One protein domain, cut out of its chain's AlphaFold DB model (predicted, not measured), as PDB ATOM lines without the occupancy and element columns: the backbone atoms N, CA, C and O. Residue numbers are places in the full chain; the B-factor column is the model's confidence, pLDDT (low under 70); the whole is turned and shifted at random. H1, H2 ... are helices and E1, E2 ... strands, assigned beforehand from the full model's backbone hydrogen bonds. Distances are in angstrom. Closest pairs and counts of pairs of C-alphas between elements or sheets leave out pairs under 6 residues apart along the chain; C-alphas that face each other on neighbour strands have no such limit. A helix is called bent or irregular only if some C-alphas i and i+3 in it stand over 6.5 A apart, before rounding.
ATOM      1  N   SER A 142     -34.838 -11.890 -28.684       72.88
ATOM      2  CA  SER A 142     -34.674 -11.344 -30.050       72.88
ATOM      3  C   SER A 142     -35.013  -9.881 -30.214       72.88
ATOM      4  O   SER A 142     -34.578  -9.255 -31.179       72.88
ATOM      5  N   LYS A 143     -35.784  -9.339 -29.280       80.75
ATOM      6  CA  LYS A 143     -36.161  -7.934 -29.251       80.75
ATOM      7  C   LYS A 143     -35.288  -7.119 -28.303       80.75
ATOM      8  O   LYS A 143     -35.439  -5.905 -28.257       80.75
ATOM      9  N   CYS A 144     -34.405  -7.753 -27.536       84.94
ATOM     10  CA  CYS A 144     -33.512  -7.057 -26.625       84.94
ATOM     11  C   CYS A 144     -32.353  -6.429 -27.404       84.94
ATOM     12  O   CYS A 144     -31.561  -7.126 -28.037       84.94
ATOM     13  N   GLU A 145     -32.243  -5.109 -27.340       83.31
ATOM     14  CA  GLU A 145     -31.242  -4.350 -28.094       83.31
ATOM     15  C   GLU A 145     -30.043  -3.971 -27.229       83.31
ATOM     16  O   GLU A 145     -28.901  -3.968 -27.701       83.31
ATOM     17  N   ALA A 146     -30.293  -3.697 -25.948       83.50
ATOM     18  CA  ALA A 146     -29.260  -3.296 -25.012       83.50
ATOM     19  C   ALA A 146     -29.509  -3.788 -23.587       83.50
ATOM     20  O   ALA A 146     -30.639  -4.073 -23.189       83.50
ATOM     21  N   VAL A 147     -28.423  -3.824 -22.820       87.38
ATOM     22  CA  VAL A 147     -28.384  -4.094 -21.385       87.38
ATOM     23  C   VAL A 147     -27.622  -2.972 -20.680       87.38
ATOM     24  O   VAL A 147     -26.744  -2.334 -21.269       87.38
ATOM     25  N   ALA A 148     -27.959  -2.718 -19.422       86.19
ATOM     26  CA  ALA A 148     -27.207  -1.829 -18.550       86.19
ATOM     27  C   ALA A 148     -27.170  -2.371 -17.119       86.19
ATOM     28  O   ALA A 148     -28.149  -2.952 -16.647       86.19
ATOM     29  N   PHE A 149     -26.052  -2.134 -16.436       90.19
ATOM     30  CA  PHE A 149     -25.813  -2.553 -15.058       90.19
ATOM     31  C   PHE A 149     -25.491  -1.334 -14.195       90.19
ATOM     32  O   PHE A 149     -24.556  -0.597 -14.494       90.19
ATOM     33  N   VAL A 150     -26.261  -1.093 -13.135       87.31
ATOM     34  CA  VAL A 150     -26.066   0.070 -12.251       87.31
ATOM     35  C   VAL A 150     -26.246  -0.354 -10.806       87.31
ATOM     36  O   VAL A 150     -27.307  -0.861 -10.453       87.31
ATOM     37  N   GLU A 151     -25.233  -0.126  -9.969       93.06
ATOM     38  CA  GLU A 151     -25.166  -0.730  -8.632       93.06
ATOM     39  C   GLU A 151     -25.366  -2.252  -8.740       93.06
ATOM     40  O   GLU A 151     -24.665  -2.913  -9.505       93.06
ATOM     41  N   THR A 152     -26.349  -2.812  -8.035       91.69
ATOM     42  CA  THR A 152     -26.743  -4.220  -8.159       91.69
ATOM     43  C   THR A 152     -27.758  -4.469  -9.274       91.69
ATOM     44  O   THR A 152     -28.028  -5.624  -9.593       91.69
ATOM     45  N   SER A 153     -28.342  -3.419  -9.858       92.75
ATOM     46  CA  SER A 153     -29.453  -3.547 -10.800       92.75
ATOM     47  C   SER A 153     -29.027  -3.994 -12.186       92.75
ATOM     48  O   SER A 153     -27.942  -3.672 -12.675       92.75
ATOM     49  N   ILE A 154     -29.952  -4.687 -12.842       93.50
ATOM     50  CA  ILE A 154     -29.858  -5.092 -14.237       93.50
ATOM     51  C   ILE A 154     -31.055  -4.534 -14.998       93.50
ATOM     52  O   ILE A 154     -32.198  -4.611 -14.548       93.50
ATOM     53  N   SER A 155     -30.787  -3.938 -16.154       90.94
ATOM     54  CA  SER A 155     -31.795  -3.321 -17.007       90.94
ATOM     55  C   SER A 155     -31.683  -3.818 -18.439       90.94
ATOM     56  O   SER A 155     -30.585  -3.862 -18.988       90.94
ATOM     57  N   PHE A 156     -32.815  -4.131 -19.064       91.50
ATOM     58  CA  PHE A 156     -32.899  -4.533 -20.467       91.50
ATOM     59  C   PHE A 156     -33.754  -3.554 -21.259       91.50
ATOM     60  O   PHE A 156     -34.832  -3.156 -20.820       91.50
ATOM     61  N   PHE A 157     -33.283  -3.202 -22.449       87.50
ATOM     62  CA  PHE A 157     -33.971  -2.317 -23.379       87.50
ATOM     63  C   PHE A 157     -34.447  -3.135 -24.571       87.50
ATOM     64  O   PHE A 157     -33.645  -3.670 -25.340       87.50
ATOM     65  N   VAL A 158     -35.764  -3.265 -24.696       87.06
ATOM     66  CA  VAL A 158     -36.413  -4.229 -25.584       87.06
ATOM     67  C   VAL A 158     -37.313  -3.502 -26.568       87.06
ATOM     68  O   VAL A 158     -38.254  -2.816 -26.171       87.06
ATOM     69  N   ARG A 159     -37.074  -3.681 -27.866       88.19
ATOM     70  CA  ARG A 159     -37.885  -3.067 -28.916       88.19
ATOM     71  C   ARG A 159     -39.233  -3.759 -29.060       88.19
ATOM     72  O   ARG A 159     -39.313  -4.933 -29.425       88.19
ATOM     73  N   LYS A 160     -40.319  -3.020 -28.842       86.75
ATOM     74  CA  LYS A 160     -41.676  -3.517 -29.106       86.75
ATOM     75  C   LYS A 160     -42.009  -3.435 -30.589       86.75
ATOM     76  O   LYS A 160     -42.395  -4.456 -31.173       86.75
ATOM     77  N   ASP A 161     -41.786  -2.255 -31.165       87.56
ATOM     78  CA  ASP A 161     -42.064  -1.879 -32.551       87.56
ATOM     79  C   ASP A 161     -41.108  -0.766 -33.034       87.56
ATOM     80  O   ASP A 161     -40.097  -0.473 -32.398       87.56
ATOM     81  N   GLN A 162     -41.388  -0.166 -34.194       86.06
ATOM     82  CA  GLN A 162     -40.532   0.857 -34.809       86.06
ATOM     83  C   GLN A 162     -40.429   2.161 -34.007       86.06
ATOM     84  O   GLN A 162     -39.486   2.910 -34.227       86.06
ATOM     85  N   SER A 163     -41.379   2.426 -33.115       86.06
ATOM     86  CA  SER A 163     -41.509   3.681 -32.368       86.06
ATOM     87  C   SER A 163     -41.330   3.517 -30.861       86.06
ATOM     88  O   SER A 163     -41.101   4.500 -30.168       86.06
ATOM     89  N   THR A 164     -41.409   2.287 -30.345       83.44
ATOM     90  CA  THR A 164     -41.452   2.029 -28.902       83.44
ATOM     91  C   THR A 164     -40.363   1.065 -28.446       83.44
ATOM     92  O   THR A 164     -40.237  -0.061 -28.948       83.44
ATOM     93  N   VAL A 165     -39.630   1.483 -27.412       83.94
ATOM     94  CA  VAL A 165     -38.699   0.652 -26.641       83.94
ATOM     95  C   VAL A 165     -39.198   0.555 -25.204       83.94
ATOM     96  O   VAL A 165     -39.696   1.518 -24.629       83.94
ATOM     97  N   THR A 166     -39.070  -0.627 -24.618       87.00
ATOM     98  CA  THR A 166     -39.408  -0.899 -23.224       87.00
ATOM     99  C   THR A 166     -38.140  -1.088 -22.408       87.00
ATOM    100  O   THR A 166     -37.322  -1.946 -22.732       87.00
ATOM    101  N   LEU A 167     -38.011  -0.344 -21.315       86.25
ATOM    102  CA  LEU A 167     -37.085  -0.628 -20.227       86.25
ATOM    103  C   LEU A 167     -37.705  -1.676 -19.295       86.25
ATOM    104  O   LEU A 167     -38.803  -1.469 -18.781       86.25
ATOM    105  N   PHE A 168     -36.981  -2.760 -19.043       91.75
ATOM    106  CA  PHE A 168     -37.222  -3.707 -17.957       91.75
ATOM    107  C   PHE A 168     -36.101  -3.548 -16.933       91.75
ATOM    108  O   PHE A 168     -34.961  -3.891 -17.229       91.75
ATOM    109  N   PHE A 169     -36.415  -3.023 -15.754       90.62
ATOM    110  CA  PHE A 169     -35.491  -2.785 -14.648       90.62
ATOM    111  C   PHE A 169     -35.719  -3.818 -13.540       90.62
ATOM    112  O   PHE A 169     -36.849  -4.022 -13.099       90.62
ATOM    113  N   TYR A 170     -34.639  -4.413 -13.044       95.19
ATOM    114  CA  TYR A 170     -34.643  -5.281 -11.870       95.19
ATOM    115  C   TYR A 170     -33.610  -4.764 -10.875       95.19
ATOM    116  O   TYR A 170     -32.450  -4.566 -11.236       95.19
ATOM    117  N   LYS A 171     -34.026  -4.574  -9.621       92.38
ATOM    118  CA  LYS A 171     -33.206  -4.018  -8.537       92.38
ATOM    119  C   LYS A 171     -31.899  -4.777  -8.299       92.38
ATOM    120  O   LYS A 171     -30.876  -4.161  -7.999       92.38
ATOM    121  N   ASP A 172     -31.941  -6.093  -8.460       92.88
ATOM    122  CA  ASP A 172     -30.794  -6.987  -8.364       92.88
ATOM    123  C   ASP A 172     -31.006  -8.289  -9.160       92.88
ATOM    124  O   ASP A 172     -32.072  -8.529  -9.742       92.88
ATOM    125  N   MET A 173     -29.977  -9.144  -9.198       90.75
ATOM    126  CA  MET A 173     -30.042 -10.439  -9.884       90.75
ATOM    127  C   MET A 173     -31.066 -11.392  -9.260       90.75
ATOM    128  O   MET A 173     -31.740 -12.114  -9.993       90.75
ATOM    129  N   ASN A 174     -31.242 -11.377  -7.936       92.19
ATOM    130  CA  ASN A 174     -32.244 -12.216  -7.270       92.19
ATOM    131  C   ASN A 174     -33.660 -11.812  -7.680       92.19
ATOM    132  O   ASN A 174     -34.495 -12.676  -7.932       92.19
ATOM    133  N   THR A 175     -33.917 -10.515  -7.809       93.25
ATOM    134  CA  THR A 175     -35.167  -9.945  -8.308       93.25
ATOM    135  C   THR A 175     -35.394 -10.373  -9.747       93.25
ATOM    136  O   THR A 175     -36.468 -10.880 -10.066       93.25
ATOM    137  N   PHE A 176     -34.382 -10.231 -10.605       93.00
ATOM    138  CA  PHE A 176     -34.452 -10.665 -11.999       93.00
ATOM    139  C   PHE A 176     -34.816 -12.146 -12.121       93.00
ATOM    140  O   PHE A 176     -35.763 -12.502 -12.829       93.00
ATOM    141  N   VAL A 177     -34.113 -13.003 -11.382       90.88
ATOM    142  CA  VAL A 177     -34.331 -14.449 -11.408       90.88
ATOM    143  C   VAL A 177     -35.672 -14.826 -10.793       90.88
ATOM    144  O   VAL A 177     -36.433 -15.571 -11.407       90.88
ATOM    145  N   SER A 178     -36.003 -14.287  -9.621       90.75
ATOM    146  CA  SER A 178     -37.257 -14.586  -8.925       90.75
ATOM    147  C   SER A 178     -38.472 -14.182  -9.751       90.75
ATOM    148  O   SER A 178     -39.434 -14.947  -9.859       90.75
ATOM    149  N   HIS A 179     -38.415 -13.006 -10.384       90.06
ATOM    150  CA  HIS A 179     -39.482 -12.513 -11.248       90.06
ATOM    151  C   HIS A 179     -39.691 -13.448 -12.445       90.06
ATOM    152  O   HIS A 179     -40.801 -13.926 -12.679       90.06
ATOM    153  N   ASN A 180     -38.605 -13.811 -13.133       87.00
ATOM    154  CA  ASN A 180     -38.665 -14.652 -14.327       87.00
ATOM    155  C   ASN A 180     -38.983 -16.127 -14.018       87.00
ATOM    156  O   ASN A 180     -39.643 -16.802 -14.808       87.00
ATOM    157  N   LEU A 181     -38.621 -16.636 -12.836       85.44
ATOM    158  CA  LEU A 181     -39.061 -17.954 -12.367       85.44
ATOM    159  C   LEU A 181     -40.511 -17.943 -11.857       85.44
ATOM    160  O   LEU A 181     -41.187 -18.976 -11.912       85.44
ATOM    161  N   GLY A 182     -41.012 -16.789 -11.409       86.56
ATOM    162  CA  GLY A 182     -42.331 -16.630 -10.798       86.56
ATOM    163  C   GLY A 182     -42.401 -17.107  -9.343       86.56
ATOM    164  O   GLY A 182     -43.488 -17.417  -8.861       86.56
ATOM    165  N   LYS A 183     -41.257 -17.213  -8.661       87.50
ATOM    166  CA  LYS A 183     -41.131 -17.606  -7.250       87.50
ATOM    167  C   LYS A 183     -39.895 -16.947  -6.649       87.50
ATOM    168  O   LYS A 183     -38.929 -16.730  -7.371       87.50
ATOM    169  N   LEU A 184     -39.908 -16.685  -5.342       88.81
ATOM    170  CA  LEU A 184     -38.710 -16.224  -4.645       88.81
ATOM    171  C   LEU A 184     -37.594 -17.259  -4.825       88.81
ATOM    172  O   LEU A 184     -37.800 -18.454  -4.598       88.81
ATOM    173  N   TYR A 185     -36.434 -16.791  -5.259       87.00
ATOM    174  CA  TYR A 185     -35.287 -17.625  -5.549       87.00
ATOM    175  C   TYR A 185     -34.019 -16.933  -5.058       87.00
ATOM    176  O   TYR A 185     -33.715 -15.817  -5.475       87.00
ATOM    177  N   ALA A 186     -33.293 -17.609  -4.169       88.06
ATOM    178  CA  ALA A 186     -31.971 -17.183  -3.738       88.06
ATOM    179  C   ALA A 186     -30.934 -17.794  -4.683       88.06
ATOM    180  O   ALA A 186     -30.798 -19.019  -4.745       88.06
ATOM    181  N   LEU A 187     -30.237 -16.948  -5.441       86.31
ATOM    182  CA  LEU A 187     -29.117 -17.374  -6.271       86.31
ATOM    183  C   LEU A 187     -28.021 -17.996  -5.407       86.31
ATOM    184  O   LEU A 187     -27.621 -17.444  -4.386       86.31
ATOM    185  N   THR A 188     -27.557 -19.164  -5.838       86.56
ATOM    186  CA  THR A 188     -26.336 -19.785  -5.329       86.56
ATOM    187  C   THR A 188     -25.130 -19.093  -5.964       86.56
ATOM    188  O   THR A 188     -25.241 -18.594  -7.083       86.56
ATOM    189  N   ASP A 189     -23.960 -19.126  -5.319       84.62
ATOM    190  CA  ASP A 189     -22.720 -18.568  -5.895       84.62
ATOM    191  C   ASP A 189     -22.423 -19.149  -7.292       84.62
ATOM    192  O   ASP A 189     -21.982 -18.453  -8.208       84.62
ATOM    193  N   LEU A 190     -22.705 -20.445  -7.474       80.25
ATOM    194  CA  LEU A 190     -22.578 -21.132  -8.759       80.25
ATOM    195  C   LEU A 190     -23.594 -20.605  -9.777       80.25
ATOM    196  O   LEU A 190     -23.215 -20.295 -10.907       80.25
ATOM    197  N   GLY A 191     -24.864 -20.471  -9.385       82.75
ATOM    198  CA  GLY A 191     -25.915 -19.934 -10.243       82.75
ATOM    199  C   GLY A 191     -25.660 -18.485 -10.653       82.75
ATOM    200  O   GLY A 191     -25.831 -18.144 -11.820       82.75
ATOM    201  N   GLU A 192     -25.175 -17.648  -9.735       85.06
ATOM    202  CA  GLU A 192     -24.783 -16.263 -10.010       85.06
ATOM    203  C   GLU A 192     -23.635 -16.206 -11.020       85.06
ATOM    204  O   GLU A 192     -23.731 -15.517 -12.040       85.06
ATOM    205  N   ARG A 193     -22.577 -16.993 -10.792       80.88
ATOM    206  CA  ARG A 193     -21.439 -17.093 -11.713       80.88
ATOM    207  C   ARG A 193     -21.885 -17.496 -13.115       80.88
ATOM    208  O   ARG A 193     -21.428 -16.910 -14.096       80.88
ATOM    209  N   GLU A 194     -22.755 -18.495 -13.228       74.81
ATOM    210  CA  GLU A 194     -23.238 -18.955 -14.528       74.81
ATOM    211  C   GLU A 194     -24.185 -17.955 -15.202       74.81
ATOM    212  O   GLU A 194     -24.095 -17.747 -16.415       74.81
ATOM    213  N   LEU A 195     -25.040 -17.273 -14.438       80.38
ATOM    214  CA  LEU A 195     -25.900 -16.211 -14.953       80.38
ATOM    215  C   LEU A 195     -25.080 -15.037 -15.507       80.38
ATOM    216  O   LEU A 195     -25.338 -14.576 -16.622       80.38
ATOM    217  N   LEU A 196     -24.066 -14.581 -14.768       78.25
ATOM    218  CA  LEU A 196     -23.178 -13.496 -15.197       78.25
ATOM    219  C   LEU A 196     -22.431 -13.849 -16.484       78.25
ATOM    220  O   LEU A 196     -22.373 -13.030 -17.405       78.25
ATOM    221  N   LYS A 197     -21.919 -15.082 -16.597       72.50
ATOM    222  CA  LYS A 197     -21.317 -15.571 -17.846       72.50
ATOM    223  C   LYS A 197     -22.313 -15.510 -19.005       72.50
ATOM    224  O   LYS A 197     -21.968 -15.008 -20.073       72.50
ATOM    225  N   CYS A 198     -23.555 -15.960 -18.806       71.75
ATOM    226  CA  CYS A 198     -24.575 -15.905 -19.857       71.75
ATOM    227  C   CYS A 198     -24.845 -14.474 -20.332       71.75
ATOM    228  O   CYS A 198     -24.923 -14.231 -21.536       71.75
ATOM    229  N   LEU A 199     -24.983 -13.533 -19.396       75.25
ATOM    230  CA  LEU A 199     -25.222 -12.122 -19.701       75.25
ATOM    231  C   LEU A 199     -24.031 -11.482 -20.420       75.25
ATOM    232  O   LEU A 199     -24.231 -10.680 -21.327       75.25
ATOM    233  N   TYR A 200     -22.805 -11.872 -20.073       70.56
ATOM    234  CA  TYR A 200     -21.594 -11.393 -20.738       70.56
ATOM    235  C   TYR A 200     -21.513 -11.822 -22.212       70.56
ATOM    236  O   TYR A 200     -21.133 -11.028 -23.073       70.56
ATOM    237  N   TYR A 201     -21.895 -13.065 -22.523       63.09
ATOM    238  CA  TYR A 201     -21.908 -13.570 -23.900       63.09
ATOM    239  C   TYR A 201     -23.162 -13.177 -24.691       63.09
ATOM    240  O   TYR A 201     -23.259 -13.480 -25.883       63.09
ATOM    241  N   ALA A 202     -24.132 -12.507 -24.066       68.31
ATOM    242  CA  ALA A 202     -25.318 -12.042 -24.762       68.31
ATOM    243  C   ALA A 202     -24.923 -11.031 -25.860       68.31
ATOM    244  O   ALA A 202     -24.237 -10.044 -25.584       68.31
ATOM    245  N   PRO A 203     -25.371 -11.200 -27.118       67.25
ATOM    246  CA  PRO A 203     -25.045 -10.304 -28.225       67.25
ATOM    247  C   PRO A 203     -25.828  -8.975 -28.173       67.25
ATOM    248  O   PRO A 203     -26.119  -8.377 -29.209       67.25
ATOM    249  N   VAL A 204     -26.109  -8.458 -26.981       72.94
ATOM    250  CA  VAL A 204     -26.758  -7.163 -26.734       72.94
ATOM    251  C   VAL A 204     -25.710  -6.063 -26.549       72.94
ATOM    252  O   VAL A 204     -24.539  -6.348 -26.294       72.94
ATOM    253  N   LYS A 205     -26.075  -4.798 -26.773       80.56
ATOM    254  CA  LYS A 205     -25.165  -3.665 -26.524       80.56
ATOM    255  C   LYS A 205     -25.133  -3.346 -25.024       80.56
ATOM    256  O   LYS A 205     -26.189  -3.179 -24.429       80.56
ATOM    257  N   ASP A 206     -23.952  -3.224 -24.424       83.44
ATOM    258  CA  ASP A 206     -23.814  -2.646 -23.079       83.44
ATOM    259  C   ASP A 206     -23.816  -1.118 -23.192       83.44
ATOM    260  O   ASP A 206     -22.900  -0.525 -23.769       83.44
ATOM    261  N   ILE A 207     -24.857  -0.487 -22.654       82.44
ATOM    262  CA  ILE A 207     -25.039   0.969 -22.701       82.44
ATOM    263  C   ILE A 207     -24.907   1.628 -21.332       82.44
ATOM    264  O   ILE A 207     -25.234   2.807 -21.187       82.44
ATOM    265  N   THR A 208     -24.399   0.899 -20.334       83.69
ATOM    266  CA  THR A 208     -24.319   1.324 -18.928       83.69
ATOM    267  C   THR A 208     -23.837   2.764 -18.774       83.69
ATOM    268  O   THR A 208     -24.522   3.580 -18.162       83.69
ATOM    269  N   LYS A 209     -22.711   3.124 -19.405       83.12
ATOM    270  CA  LYS A 209     -22.112   4.468 -19.301       83.12
ATOM    271  C   LYS A 209     -23.036   5.610 -19.742       83.12
ATOM    272  O   LYS A 209     -22.883   6.726 -19.259       83.12
ATOM    273  N   TYR A 210     -23.965   5.350 -20.661       78.50
ATOM    274  CA  TYR A 210     -24.847   6.363 -21.246       78.50
ATOM    275  C   TYR A 210     -26.100   6.585 -20.401       78.50
ATOM    276  O   TYR A 210     -26.595   7.706 -20.306       78.50
ATOM    277  N   VAL A 211     -26.598   5.521 -19.766       78.62
ATOM    278  CA  VAL A 211     -27.864   5.536 -19.017       78.62
ATOM    279  C   VAL A 211     -27.672   5.536 -17.500       78.62
ATOM    280  O   VAL A 211     -28.656   5.665 -16.775       78.62
ATOM    281  N   GLN A 212     -26.427   5.443 -17.008       81.38
ATOM    282  CA  GLN A 212     -26.108   5.283 -15.586       81.38
ATOM    283  C   GLN A 212     -26.839   6.283 -14.690       81.38
ATOM    284  O   GLN A 212     -27.469   5.887 -13.718       81.38
ATOM    285  N   LYS A 213     -26.799   7.575 -15.034       77.56
ATOM    286  CA  LYS A 213     -27.438   8.622 -14.227       77.56
ATOM    287  C   LYS A 213     -28.954   8.422 -14.113       77.56
ATOM    288  O   LYS A 213     -29.496   8.558 -13.028       77.56
ATOM    289  N   VAL A 214     -29.614   8.071 -15.217       73.94
ATOM    290  CA  VAL A 214     -31.070   7.858 -15.251       73.94
ATOM    291  C   VAL A 214     -31.451   6.601 -14.468       73.94
ATOM    292  O   VAL A 214     -32.418   6.605 -13.714       73.94
ATOM    293  N   LEU A 215     -30.673   5.528 -14.609       81.75
ATOM    294  CA  LEU A 215     -30.930   4.283 -13.889       81.75
ATOM    295  C   LEU A 215     -30.609   4.383 -12.392       81.75
ATOM    296  O   LEU A 215     -31.258   3.696 -11.613       81.75
ATOM    297  N   LEU A 216     -29.676   5.247 -11.972       82.44
ATOM    298  CA  LEU A 216     -29.444   5.542 -10.551       82.44
ATOM    299  C   LEU A 216     -30.681   6.171  -9.899       82.44
ATOM    300  O   LEU A 216     -31.033   5.806  -8.779       82.44
ATOM    301  N   ASP A 217     -31.363   7.078 -10.601       76.88
ATOM    302  CA  ASP A 217     -32.600   7.677 -10.095       76.88
ATOM    303  C   ASP A 217     -33.691   6.608  -9.918       76.88
ATOM    304  O   ASP A 217     -34.325   6.553  -8.865       76.88
ATOM    305  N   ILE A 218     -33.863   5.704 -10.889       80.00
ATOM    306  CA  ILE A 218     -34.794   4.567 -10.766       80.00
ATOM    307  C   ILE A 218     -34.378   3.663  -9.604       80.00
ATOM    308  O   ILE A 218     -35.199   3.349  -8.750       80.00
ATOM    309  N   TYR A 219     -33.099   3.301  -9.525       81.50
ATOM    310  CA  TYR A 219     -32.562   2.449  -8.469       81.50
ATOM    311  C   TYR A 219     -32.860   2.999  -7.074       81.50
ATOM    312  O   TYR A 219     -33.256   2.242  -6.193       81.50
ATOM    313  N   ASN A 220     -32.703   4.302  -6.855       82.94
ATOM    314  CA  ASN A 220     -32.914   4.904  -5.538       82.94
ATOM    315  C   ASN A 220     -34.393   5.023  -5.139       82.94
ATOM    316  O   ASN A 220     -34.680   5.168  -3.954       82.94
ATOM    317  N   ASN A 221     -35.319   4.970  -6.101       82.69
ATOM    318  CA  ASN A 221     -36.741   5.242  -5.865       82.69
ATOM    319  C   ASN A 221     -37.662   4.040  -6.114       82.69
ATOM    320  O   ASN A 221     -38.827   4.076  -5.722       82.69
ATOM    321  N   VAL A 222     -37.166   2.991  -6.767       80.62
ATOM    322  CA  VAL A 222     -37.937   1.798  -7.111       80.62
ATOM    323  C   VAL A 222     -37.320   0.576  -6.447       80.62
ATOM    324  O   VAL A 222     -36.122   0.314  -6.573       80.62
ATOM    325  N   ASP A 223     -38.168  -0.185  -5.763       84.31
ATOM    326  CA  ASP A 223     -37.825  -1.492  -5.222       84.31
ATOM    327  C   ASP A 223     -38.307  -2.622  -6.146       84.31
ATOM    328  O   ASP A 223     -39.345  -2.518  -6.804       84.31
ATOM    329  N   GLY A 224     -37.543  -3.712  -6.203       89.25
ATOM    330  CA  GLY A 224     -37.860  -4.883  -7.018       89.25
ATOM    331  C   GLY A 224     -37.853  -4.633  -8.536       89.25
ATOM    332  O   GLY A 224     -36.834  -4.262  -9.121       89.25
ATOM    333  N   PHE A 225     -38.966  -4.954  -9.200       89.44
ATOM    334  CA  PHE A 225     -39.103  -4.930 -10.661       89.44
ATOM    335  C   PHE A 225     -39.889  -3.708 -11.141       89.44
ATOM    336  O   PHE A 225     -40.949  -3.388 -10.605       89.44
ATOM    337  N   TYR A 226     -39.409  -3.082 -12.215       84.81
ATOM    338  CA  TYR A 226     -40.045  -1.939 -12.858       84.81
ATOM    339  C   TYR A 226     -39.983  -2.040 -14.379       84.81
ATOM    340  O   TYR A 226     -39.025  -2.555 -14.952       84.81
ATOM    341  N   LYS A 227     -41.009  -1.518 -15.050       87.06
ATOM    342  CA  LYS A 227     -41.116  -1.523 -16.508       87.06
ATOM    343  C   LYS A 227     -41.642  -0.188 -17.008       87.06
ATOM    344  O   LYS A 227     -42.606   0.331 -16.455       87.06
ATOM    345  N   LEU A 228     -41.052   0.317 -18.090       83.44
ATOM    346  CA  LEU A 228     -41.426   1.593 -18.696       83.44
ATOM    347  C   LEU A 228     -41.311   1.546 -20.218       83.44
ATOM    348  O   LEU A 228     -40.271   1.162 -20.747       83.44
ATOM    349  N   ASP A 229     -42.351   1.990 -20.917       83.50
ATOM    350  CA  ASP A 229     -42.310   2.215 -22.363       83.50
ATOM    351  C   ASP A 229     -41.917   3.659 -22.669       83.50
ATOM    352  O   ASP A 229     -42.360   4.587 -21.990       83.50
ATOM    353  N   PHE A 230     -41.110   3.853 -23.707       72.88
ATOM    354  CA  PHE A 230     -40.710   5.176 -24.164       72.88
ATOM    355  C   PHE A 230     -40.448   5.212 -25.674       72.88
ATOM    356  O   PHE A 230     -40.229   4.181 -26.320       72.88
ATOM    357  N   ASP A 231     -40.493   6.424 -26.225       80.56
ATOM    358  CA  ASP A 231     -40.255   6.680 -27.643       80.56
ATOM    359  C   ASP A 231     -38.819   6.304 -28.044       80.56
ATOM    360  O   ASP A 231     -37.841   6.692 -27.391       80.56
ATOM    361  N   SER A 232     -38.684   5.543 -29.131       79.50
ATOM    362  CA  SER A 232     -37.401   4.973 -29.533       79.50
ATOM    363  C   SER A 232     -36.431   6.001 -30.100       79.50
ATOM    364  O   SER A 232     -35.239   5.723 -30.112       79.50
ATOM    365  N   SER A 233     -36.871   7.192 -30.529       78.12
ATOM    366  CA  SER A 233     -35.999   8.156 -31.225       78.12
ATOM    367  C   SER A 233     -34.781   8.560 -30.390       78.12
ATOM    368  O   SER A 233     -33.664   8.674 -30.901       78.12
ATOM    369  N   THR A 234     -34.983   8.716 -29.079       68.31
ATOM    370  CA  THR A 234     -33.920   9.052 -28.127       68.31
ATOM    371  C   THR A 234     -32.982   7.862 -27.917       68.31
ATOM    372  O   THR A 234     -31.764   8.029 -27.903       68.31
ATOM    373  N   PHE A 235     -33.532   6.649 -27.818       75.50
ATOM    374  CA  PHE A 235     -32.753   5.414 -27.714       75.50
ATOM    375  C   PHE A 235     -31.890   5.171 -28.955       75.50
ATOM    376  O   PHE A 235     -30.694   4.899 -28.852       75.50
ATOM    377  N   ASP A 236     -32.483   5.348 -30.134       77.19
ATOM    378  CA  ASP A 236     -31.846   5.159 -31.433       77.19
ATOM    379  C   ASP A 236     -30.676   6.127 -31.623       77.19
ATOM    380  O   ASP A 236     -29.668   5.763 -32.229       77.19
ATOM    381  N   SER A 237     -30.772   7.345 -31.078       71.31
ATOM    382  CA  SER A 237     -29.652   8.289 -31.045       71.31
ATOM    383  C   SER A 237     -28.481   7.741 -30.229       71.31
ATOM    384  O   SER A 237     -27.363   7.717 -30.729       71.31
ATOM    385  N   TYR A 238     -28.727   7.252 -29.008       66.12
ATOM    386  CA  TYR A 238     -27.666   6.695 -28.162       66.12
ATOM    387  C   TYR A 238     -27.002   5.467 -28.787       66.12
ATOM    388  O   TYR A 238     -25.793   5.293 -28.667       66.12
ATOM    389  N   LEU A 239     -27.770   4.625 -29.486       68.00
ATOM    390  CA  LEU A 239     -27.231   3.437 -30.143       68.00
ATOM    391  C   LEU A 239     -26.393   3.733 -31.391       68.00
ATOM    392  O   LEU A 239     -25.615   2.858 -31.779       68.00
ATOM    393  N   LYS A 240     -26.569   4.889 -32.044       68.69
ATOM    394  CA  LYS A 240     -25.761   5.301 -33.208       68.69
ATOM    395  C   LYS A 240     -24.356   5.755 -32.813       68.69
ATOM    396  O   LYS A 240     -23.434   5.572 -33.598       68.69
ATOM    397  N   ASP A 241     -24.204   6.280 -31.601       60.16
ATOM    398  CA  ASP A 241     -22.941   6.806 -31.064       60.16
ATOM    399  C   ASP A 241     -22.086   5.723 -30.354       60.16
ATOM    400  O   ASP A 241     -21.175   6.040 -29.582       60.16
ATOM    401  N   LEU A 242     -22.405   4.443 -30.604       58.88
ATOM    402  CA  LEU A 242     -21.900   3.220 -29.958       58.88
ATOM    403  C   LEU A 242     -21.474   2.165 -30.987       58.88
ATOM    404  O   LEU A 242     -20.284   1.785 -30.972       58.88
TER     405      LEU A 242
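What this domain is: This is residues 142 to 242 of the 242 residues of an uncharacterized protein of Bacteroides acidifaciens (UniProt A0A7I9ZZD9). A twisted four-stranded sheet forms the core, with H3 and H4 crossing one face and H1 crossing the other face near one end of the strands; H2 is set off from the sheet, tied to the rest by the links before and after it. The printed part has 101 residues, with four named strands and four named helices in the order E1 E2 E3 H1 H2 H3 E4 H4. The sheet's order is E1 - E2 - E3 - E4, all antiparallel, and the class is mixed, helices and strands. The whole is compact, with a radius of gyration of the C-alphas of 13.6 A and spans of 39 by 30 by 24 A.

How they stand to each other: E1, residues 144 to 150, E2, residues 153 to 159, and E3, residues 164 to 170, form a meander, each strand the antiparallel neighbour of the one before. E1 and E2 are a hairpin, with N 148 and O 155 within hydrogen-bond range at 2.9 A. E2 and E3 are a hairpin too, with N 156 and O 168 at 2.8 A. H1, residues 173 to 181, is on the sheet at a height of 8.2 A; it lies only just over E4, residues 225 to 231, on which 3 of its C-alphas fall. H2, residues 189 to 200, is not on the sheet. H1 and H2 are close but not clearly touching, about perpendicular at 86 degrees, their closest C-alphas being those of Met 173 and Glu 192, 7.8 A apart. H3, residues 208 to 221, is on the face opposite to H1, over E1 and E2 at a height of 8.0 A; its closest C-alpha pair with E1 is Ala 148 and Thr 208, 4.3 A. H3 is irregular, with C-alphas 210 and 213 at 7.8 A. E4 is an edge strand beside E3, with N 167 and O 228 at 2.8 A. H4, residues 232 to 240, is on the same face as H3, at a height of 9.5 A. Each O i to N i+4 pair is within hydrogen-bond range in H1, H2 and H4, and 8 of 10 in H3.

Where its parts are: E1 begins with C-alpha 144 at (-33.512, -7.057, -26.625). E2 is 20.0 A long, E3 19.7 A, E4 20.6 A and H3 18.4 A. H2 is 16.5 A long, from C-alpha 189 at (-22.720, -18.568, -5.895). H4 ends with C-alpha 240 at (-25.761, 5.301, -33.208).

The domain as a whole: The C-alphas farthest apart, those of Ser 163 and Asp 189, are 39.4 A apart. The printed part has no cut, and no link is long. The pLDDT is under 70 at residues 201 to 203, 234 and 238 to 242.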